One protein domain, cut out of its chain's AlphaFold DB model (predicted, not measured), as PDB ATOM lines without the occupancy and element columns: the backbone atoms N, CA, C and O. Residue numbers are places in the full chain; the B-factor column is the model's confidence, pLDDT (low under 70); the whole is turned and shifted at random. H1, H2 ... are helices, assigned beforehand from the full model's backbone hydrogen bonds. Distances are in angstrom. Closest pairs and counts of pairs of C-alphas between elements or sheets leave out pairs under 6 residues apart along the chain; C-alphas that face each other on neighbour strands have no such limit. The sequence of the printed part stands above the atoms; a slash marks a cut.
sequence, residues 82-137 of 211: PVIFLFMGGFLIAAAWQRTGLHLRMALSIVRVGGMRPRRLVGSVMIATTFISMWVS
ATOM      1  N   PRO A  82     144.730 281.998 227.349       86.25
ATOM      2  CA  PRO A  82     145.062 280.802 226.564       86.25
ATOM      3  C   PRO A  82     146.111 279.883 227.207       86.25
ATOM      4  O   PRO A  82     146.051 278.665 227.050       86.25
ATOM      5  N   VAL A  83     147.046 280.444 227.977       82.75
ATOM      6  CA  VAL A  83     148.072 279.693 228.712       82.75
ATOM      7  C   VAL A  83     147.454 278.763 229.766       82.75
ATOM      8  O   VAL A  83     147.939 277.651 229.964       82.75
ATOM      9  N   ILE A  84     146.350 279.159 230.409       84.81
ATOM     10  CA  ILE A  84     145.637 278.316 231.384       84.81
ATOM     11  C   ILE A  84     145.042 277.093 230.676       84.81
ATOM     12  O   ILE A  84     145.206 275.965 231.145       84.81
ATOM     13  N   PHE A  85     144.415 277.297 229.514       85.25
ATOM     14  CA  PHE A  85     143.883 276.209 228.691       85.25
ATOM     15  C   PHE A  85     144.987 275.289 228.163       85.25
ATOM     16  O   PHE A  85     144.803 274.074 228.139       85.25
ATOM     17  N   LEU A  86     146.149 275.844 227.808       84.44
ATOM     18  CA  LEU A  86     147.323 275.071 227.412       84.44
ATOM     19  C   LEU A  86     147.802 274.155 228.546       84.44
ATOM     20  O   LEU A  86     148.013 272.964 228.317       84.44
ATOM     21  N   PHE A  87     147.930 274.673 229.771       80.81
ATOM     22  CA  PHE A  87     148.309 273.853 230.926       80.81
ATOM     23  C   PHE A  87     147.254 272.796 231.256       80.81
ATOM     24  O   PHE A  87     147.605 271.641 231.495       80.81
ATOM     25  N   MET A  88     145.968 273.150 231.206       81.25
ATOM     26  CA  MET A  88     144.870 272.200 231.404       81.25
ATOM     27  C   MET A  88     144.905 271.069 230.364       81.25
ATOM     28  O   MET A  88     144.812 269.896 230.729       81.25
ATOM     29  N   GLY A  89     145.115 271.399 229.084       80.12
ATOM     30  CA  GLY A  89     145.312 270.426 228.009       80.12
ATOM     31  C   GLY A  89     146.551 269.552 228.223       80.12
ATOM     32  O   GLY A  89     146.484 268.336 228.062       80.12
ATOM     33  N   GLY A  90     147.662 270.140 228.675       79.50
ATOM     34  CA  GLY A  90     148.877 269.411 229.037       79.50
ATOM     35  C   GLY A  90     148.650 268.400 230.165       79.50
ATOM     36  O   GLY A  90     149.094 267.257 230.064       79.50
ATOM     37  N   PHE A  91     147.901 268.773 231.209       79.75
ATOM     38  CA  PHE A  91     147.539 267.857 232.294       79.75
ATOM     39  C   PHE A  91     146.592 266.744 231.838       79.75
ATOM     40  O   PHE A  91     146.772 265.600 232.251       79.75
ATOM     41  N   LEU A  92     145.636 267.040 230.953       82.62
ATOM     42  CA  LEU A  92     144.766 266.034 230.333       82.62
ATOM     43  C   LEU A  92     145.573 265.008 229.525       82.62
ATOM     44  O   LEU A  92     145.387 263.804 229.703       82.62
ATOM     45  N   ILE A  93     146.511 265.470 228.690       79.56
ATOM     46  CA  ILE A  93     147.406 264.598 227.914       79.56
ATOM     47  C   ILE A  93     148.296 263.772 228.851       79.56
ATOM     48  O   ILE A  93     148.425 262.563 228.663       79.56
ATOM     49  N   ALA A  94     148.870 264.388 229.888       74.62
ATOM     50  CA  ALA A  94     149.692 263.688 230.872       74.62
ATOM     51  C   ALA A  94     148.895 262.607 231.624       74.62
ATOM     52  O   ALA A  94     149.382 261.490 231.793       74.62
ATOM     53  N   ALA A  95     147.653 262.897 232.023       74.56
ATOM     54  CA  ALA A  95     146.770 261.930 232.670       74.56
ATOM     55  C   ALA A  95     146.397 260.774 231.724       74.56
ATOM     56  O   ALA A  95     146.429 259.610 232.128       74.56
ATOM     57  N   ALA A  96     146.104 261.065 230.452       80.69
ATOM     58  CA  ALA A  96     145.847 260.042 229.440       80.69
ATOM     59  C   ALA A  96     147.076 259.140 229.226       80.69
ATOM     60  O   ALA A  96     146.959 257.915 229.220       80.69
ATOM     61  N   TRP A  97     148.267 259.733 229.146       76.12
ATOM     62  CA  TRP A  97     149.541 259.021 229.025       76.12
ATOM     63  C   TRP A  97     149.853 258.123 230.230       76.12
ATOM     64  O   TRP A  97     150.408 257.031 230.094       76.12
ATOM     65  N   GLN A  98     149.495 258.565 231.436       70.00
ATOM     66  CA  GLN A  98     149.620 257.743 232.636       70.00
ATOM     67  C   GLN A  98     148.712 256.512 232.560       70.00
ATOM     68  O   GLN A  98     149.169 255.404 232.840       70.00
ATOM     69  N   ARG A  99     147.459 256.678 232.110       77.12
ATOM     70  CA  ARG A  99     146.489 255.576 232.006       77.12
ATOM     71  C   ARG A  99     146.836 254.528 230.953       77.12
ATOM     72  O   ARG A  99     146.456 253.377 231.122       77.12
ATOM     73  N   THR A 100     147.582 254.878 229.907       79.50
ATOM     74  CA  THR A 100     148.019 253.904 228.890       79.50
ATOM     75  C   THR A 100     149.182 253.019 229.352       79.50
ATOM     76  O   THR A 100     149.617 252.144 228.605       79.50
ATOM     77  N   GLY A 101     149.730 253.235 230.558       68.88
ATOM     78  CA  GLY A 101     150.882 252.474 231.059       68.88
ATOM     79  C   GLY A 101     152.167 252.705 230.250       68.88
ATOM     80  O   GLY A 101     153.152 251.983 230.418       68.88
ATOM     81  N   LEU A 102     152.188 253.717 229.371       67.56
ATOM     82  CA  LEU A 102     153.312 253.963 228.466       67.56
ATOM     83  C   LEU A 102     154.587 254.350 229.226       67.56
ATOM     84  O   LEU A 102     155.688 254.004 228.811       67.56
ATOM     85  N   HIS A 103     154.434 255.004 230.379       71.44
ATOM     86  CA  HIS A 103     155.529 255.350 231.282       71.44
ATOM     87  C   HIS A 103     156.292 254.110 231.790       71.44
ATOM     88  O   HIS A 103     157.521 254.125 231.802       71.44
ATOM     89  N   LEU A 104     155.598 253.006 232.108       69.31
ATOM     90  CA  LEU A 104     156.229 251.726 232.465       69.31
ATOM     91  C   LEU A 104     156.936 251.093 231.264       69.31
ATOM     92  O   LEU A 104     158.057 250.606 231.399       69.31
ATOM     93  N   ARG A 105     156.323 251.145 230.075       73.38
ATOM     94  CA  ARG A 105     156.951 250.656 228.835       73.38
ATOM     95  C   ARG A 105     158.230 251.428 228.503       73.38
ATOM     96  O   ARG A 105     159.234 250.815 228.151       73.38
ATOM     97  N   MET A 106     158.225 252.751 228.656       68.62
ATOM     98  CA  MET A 106     159.414 253.583 228.463       68.62
ATOM     99  C   MET A 106     160.488 253.299 229.512       68.62
ATOM    100  O   MET A 106     161.642 253.098 229.143       68.62
ATOM    101  N   ALA A 107     160.121 253.218 230.795       69.88
ATOM    102  CA  ALA A 107     161.061 252.904 231.868       69.88
ATOM    103  C   ALA A 107     161.748 251.545 231.640       69.88
ATOM    104  O   ALA A 107     162.973 251.444 231.714       69.88
ATOM    105  N   LEU A 108     160.978 250.517 231.266       70.38
ATOM    106  CA  LEU A 108     161.503 249.189 230.939       70.38
ATOM    107  C   LEU A 108     162.409 249.207 229.698       70.38
ATOM    108  O   LEU A 108     163.441 248.537 229.694       70.38
ATOM    109  N   SER A 109     162.079 249.990 228.667       70.75
ATOM    110  CA  SER A 109     162.933 250.159 227.483       70.75
ATOM    111  C   SER A 109     164.265 250.841 227.812       70.75
ATOM    112  O   SER A 109     165.312 250.391 227.355       70.75
ATOM    113  N   ILE A 110     164.257 251.874 228.658       71.44
ATOM    114  CA  ILE A 110     165.474 252.579 229.098       71.44
ATOM    115  C   ILE A 110     166.380 251.648 229.916       71.44
ATOM    116  O   ILE A 110     167.599 251.630 229.723       71.44
ATOM    117  N   VAL A 111     165.794 250.833 230.797       73.94
ATOM    118  CA  VAL A 111     166.525 249.816 231.570       73.94
ATOM    119  C   VAL A 111     167.091 248.724 230.655       73.94
ATOM    120  O   VAL A 111     168.248 248.337 230.814       73.94
ATOM    121  N   ARG A 112     166.330 248.278 229.643       71.94
ATOM    122  CA  ARG A 112     166.816 247.315 228.638       71.94
ATOM    123  C   ARG A 112     168.019 247.846 227.852       71.94
ATOM    124  O   ARG A 112     168.960 247.090 227.640       71.94
ATOM    125  N   VAL A 113     168.024 249.125 227.472       71.62
ATOM    126  CA  VAL A 113     169.159 249.755 226.766       71.62
ATOM    127  C   VAL A 113     170.366 249.962 227.694       71.62
ATOM    128  O   VAL A 113     171.507 249.797 227.266       71.62
ATOM    129  N   GLY A 114     170.142 250.272 228.978       70.12
ATOM    130  CA  GLY A 114     171.208 250.415 229.980       70.12
ATOM    131  C   GLY A 114     171.960 249.110 230.285       70.12
ATOM    132  O   GLY A 114     173.148 249.136 230.624       70.12
ATOM    133  N   GLY A 115     171.300 247.960 230.106       69.75
ATOM    134  CA  GLY A 115     171.865 246.632 230.343       69.75
ATOM    135  C   GLY A 115     172.124 246.327 231.827       69.75
ATOM    136  O   GLY A 115     171.790 247.104 232.716       69.75
ATOM    137  N   MET A 116     172.759 245.184 232.117       71.38
ATOM    138  CA  MET A 116     172.946 244.687 233.498       71.38
ATOM    139  C   MET A 116     174.144 245.293 234.255       71.38
ATOM    140  O   MET A 116     174.443 244.885 235.376       71.38
ATOM    141  N   ARG A 117     174.882 246.244 233.661       76.12
ATOM    142  CA  ARG A 117     176.055 246.850 234.314       76.12
ATOM    143  C   ARG A 117     175.615 248.029 235.198       76.12
ATOM    144  O   ARG A 117     175.105 249.005 234.644       76.12
ATOM    145  N   PRO A 118     175.906 248.028 236.516       73.06
ATOM    146  CA  PRO A 118     175.407 249.035 237.463       73.06
ATOM    147  C   PRO A 118     175.667 250.487 237.035       73.06
ATOM    148  O   PRO A 118     174.779 251.329 237.103       73.06
ATOM    149  N   ARG A 119     176.865 250.777 236.505       77.12
ATOM    150  CA  ARG A 119     177.235 252.123 236.025       77.12
ATOM    151  C   ARG A 119     176.395 252.610 234.836       77.12
ATOM    152  O   ARG A 119     176.085 253.792 234.763       77.12
ATOM    153  N   ARG A 120     176.031 251.721 233.906       77.50
ATOM    154  CA  ARG A 120     175.236 252.078 232.717       77.50
ATOM    155  C   ARG A 120     173.752 252.208 233.044       77.50
ATOM    156  O   ARG A 120     173.099 253.081 232.486       77.50
ATOM    157  N   LEU A 121     173.264 251.404 233.988       76.12
ATOM    158  CA  LEU A 121     171.905 251.503 234.517       76.12
ATOM    159  C   LEU A 121     171.672 252.848 235.223       76.12
ATOM    160  O   LEU A 121     170.696 253.534 234.943       76.12
ATOM    161  N   VAL A 122     172.597 253.264 236.094       80.25
ATOM    162  CA  VAL A 122     172.508 254.577 236.757       80.25
ATOM    163  C   VAL A 122     172.582 255.710 235.729       80.25
ATOM    164  O   VAL A 122     171.786 256.643 235.796       80.25
ATOM    165  N   GLY A 123     173.471 255.606 234.735       79.38
ATOM    166  CA  GLY A 123     173.580 256.595 233.660       79.38
ATOM    167  C   GLY A 123     172.303 256.740 232.823       79.38
ATOM    168  O   GLY A 123     171.872 257.862 232.565       79.38
ATOM    169  N   SER A 124     171.660 255.632 232.437       74.38
ATOM    170  CA  SER A 124     170.422 255.678 231.647       74.38
ATOM    171  C   SER A 124     169.243 256.241 232.446       74.38
ATOM    172  O   SER A 124     168.464 257.026 231.908       74.38
ATOM    173  N   VAL A 125     169.152 255.920 233.741       75.19
ATOM    174  CA  VAL A 125     168.145 256.488 234.652       75.19
ATOM    175  C   VAL A 125     168.373 257.984 234.871       75.19
ATOM    176  O   VAL A 125     167.414 258.752 234.828       75.19
ATOM    177  N   MET A 126     169.619 258.427 235.053       80.88
ATOM    178  CA  MET A 126     169.934 259.852 235.195       80.88
ATOM    179  C   MET A 126     169.574 260.647 233.938       80.88
ATOM    180  O   MET A 126     168.884 261.655 234.046       80.88
ATOM    181  N   ILE A 127     169.955 260.174 232.745       78.88
ATOM    182  CA  ILE A 127     169.627 260.848 231.475       78.88
ATOM    183  C   ILE A 127     168.112 260.917 231.265       78.88
ATOM    184  O   ILE A 127     167.588 261.975 230.917       78.88
ATOM    185  N   ALA A 128     167.400 259.814 231.518       72.50
ATOM    186  CA  ALA A 128     165.946 259.782 231.430       72.50
ATOM    187  C   ALA A 128     165.291 260.765 232.410       72.50
ATOM    188  O   ALA A 128     164.380 261.493 232.029       72.50
ATOM    189  N   THR A 129     165.787 260.829 233.647       70.12
ATOM    190  CA  THR A 129     165.269 261.740 234.676       70.12
ATOM    191  C   THR A 129     165.510 263.199 234.297       70.12
ATOM    192  O   THR A 129     164.604 264.010 234.448       70.12
ATOM    193  N   THR A 130     166.673 263.541 233.736       71.56
ATOM    194  CA  THR A 130     166.972 264.901 233.257       71.56
ATOM    195  C   THR A 130     166.074 265.303 232.084       71.56
ATOM    196  O   THR A 130     165.516 266.397 232.094       71.56
ATOM    197  N   PHE A 131     165.864 264.412 231.107       72.62
ATOM    198  CA  PHE A 131     164.953 264.660 229.981       72.62
ATOM    199  C   PHE A 131     163.502 264.841 230.439       72.62
ATOM    200  O   PHE A 131     162.811 265.752 229.988       72.62
ATOM    201  N   ILE A 132     163.051 263.998 231.370       68.00
ATOM    202  CA  ILE A 132     161.716 264.098 231.961       68.00
ATOM    203  C   ILE A 132     161.598 265.385 232.779       68.00
ATOM    204  O   ILE A 132     160.605 266.082 232.638       68.00
ATOM    205  N   SER A 133     162.610 265.764 233.564       65.56
ATOM    206  CA  SER A 133     162.606 266.995 234.370       65.56
ATOM    207  C   SER A 133     162.548 268.273 233.530       65.56
ATOM    208  O   SER A 133     162.132 269.309 234.041       65.56
ATOM    209  N   MET A 134     162.965 268.214 232.263       68.19
ATOM    210  CA  MET A 134     162.892 269.342 231.336       68.19
ATOM    211  C   MET A 134     161.482 269.527 230.749       68.19
ATOM    212  O   MET A 134     161.122 270.631 230.351       68.19
ATOM    213  N   TRP A 135     160.673 268.463 230.723       62.38
ATOM    214  CA  TRP A 135     159.304 268.470 230.191       62.38
ATOM    215  C   TRP A 135     158.232 268.493 231.292       62.38
ATOM    216  O   TRP A 135     157.146 269.050 231.134       62.38
ATOM    217  N   VAL A 136     158.523 267.868 232.428       64.25
ATOM    218  CA  VAL A 136     157.616 267.710 233.558       64.25
ATOM    219  C   VAL A 136     157.853 268.867 234.519       64.25
ATOM    220  O   VAL A 136     158.792 268.864 235.310       64.25
ATOM    221  N   SER A 137     156.965 269.860 234.450       60.50
ATOM    222  CA  SER A 137     156.859 270.897 235.476       60.50
ATOM    223  C   SER A 137     156.700 270.226 236.847       60.50
ATOM    224  O   SER A 137     155.939 269.266 236.993       60.50
TER     225      SER A 137
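Overview. This is residues 82 to 137 of the 211 residues of the protein "Anion permease" of Gemmatimonadales bacterium (UniProt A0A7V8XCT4). Three helices follow one another in an open, thin hook, like a triangle with one corner left open: H1 and H2 make a wide corner near residues 97 to 103, and H3 folds back from the far end of H2 to form a narrow V with it. H3 runs back towards the side where H1 begins, but a gap remains between H1 and H3, and the middle of the figure is empty. The printed part has 56 residues, with three named helices in the order H1, H2, H3 and no named strand; the class is all helix. The whole is loose, with a radius of gyration of the C-alphas of 14.3 A, and its C-alphas span 46 by 21 by 9 A.

Along the chain. H1 takes residues 82 to 99 and measures 25.8 A from first to last C-alpha, beginning at C-alpha 82 at (145.062, 280.802, 226.564). H2 takes residues 102 to 114 and measures 18.3 A; its last C-alpha, of Gly 114, is at (171.208, 250.415, 229.980). H3 takes residues 118 to 135, measures 26.3 A, and ends at C-alpha 135 at (159.304, 268.470, 230.191).

Arrangement. H1 touches no helix. H1 and H2 are close but not clearly touching, with one pair of C-alphas within 8 A, those of Trp 97 and His 103 at 7.4 A. They run the same way at a steep tilt of 69.8 degrees, only just short of about perpendicular. H2 and H3 form a helical hairpin and touch, with the closest C-alphas, those of Gly 114 and Leu 121, 4.7 A apart. They run opposite ways at a tilt of 38 degrees, only just steep. H2 touches H3 with residues 110 to 114 alone, and H3 touches H2 with residues 120 to 128 alone. H1 and H3 are apart. In H1 and H2 every O i to N i+4 pair is within hydrogen-bond range; in H3 it is 13 of 14.

Size, cuts and confidence. The two C-alphas farthest apart are those of Pro 82 and Arg 117, at 46.6 A, while the C-alphas of Pro 82 and Ser 137, the first and last printed, are 17.8 A apart. Residues 82 to 89, 95 to 105 and 129 to 135 stand free. The printed part has no cut, and both links, H1 to H2 and H2 to H3, are tight. The mean pLDDT of the printed part is 74.5; residues 101 to 102, 104, 106 to 107, 115 and 132 to 137 are under 70.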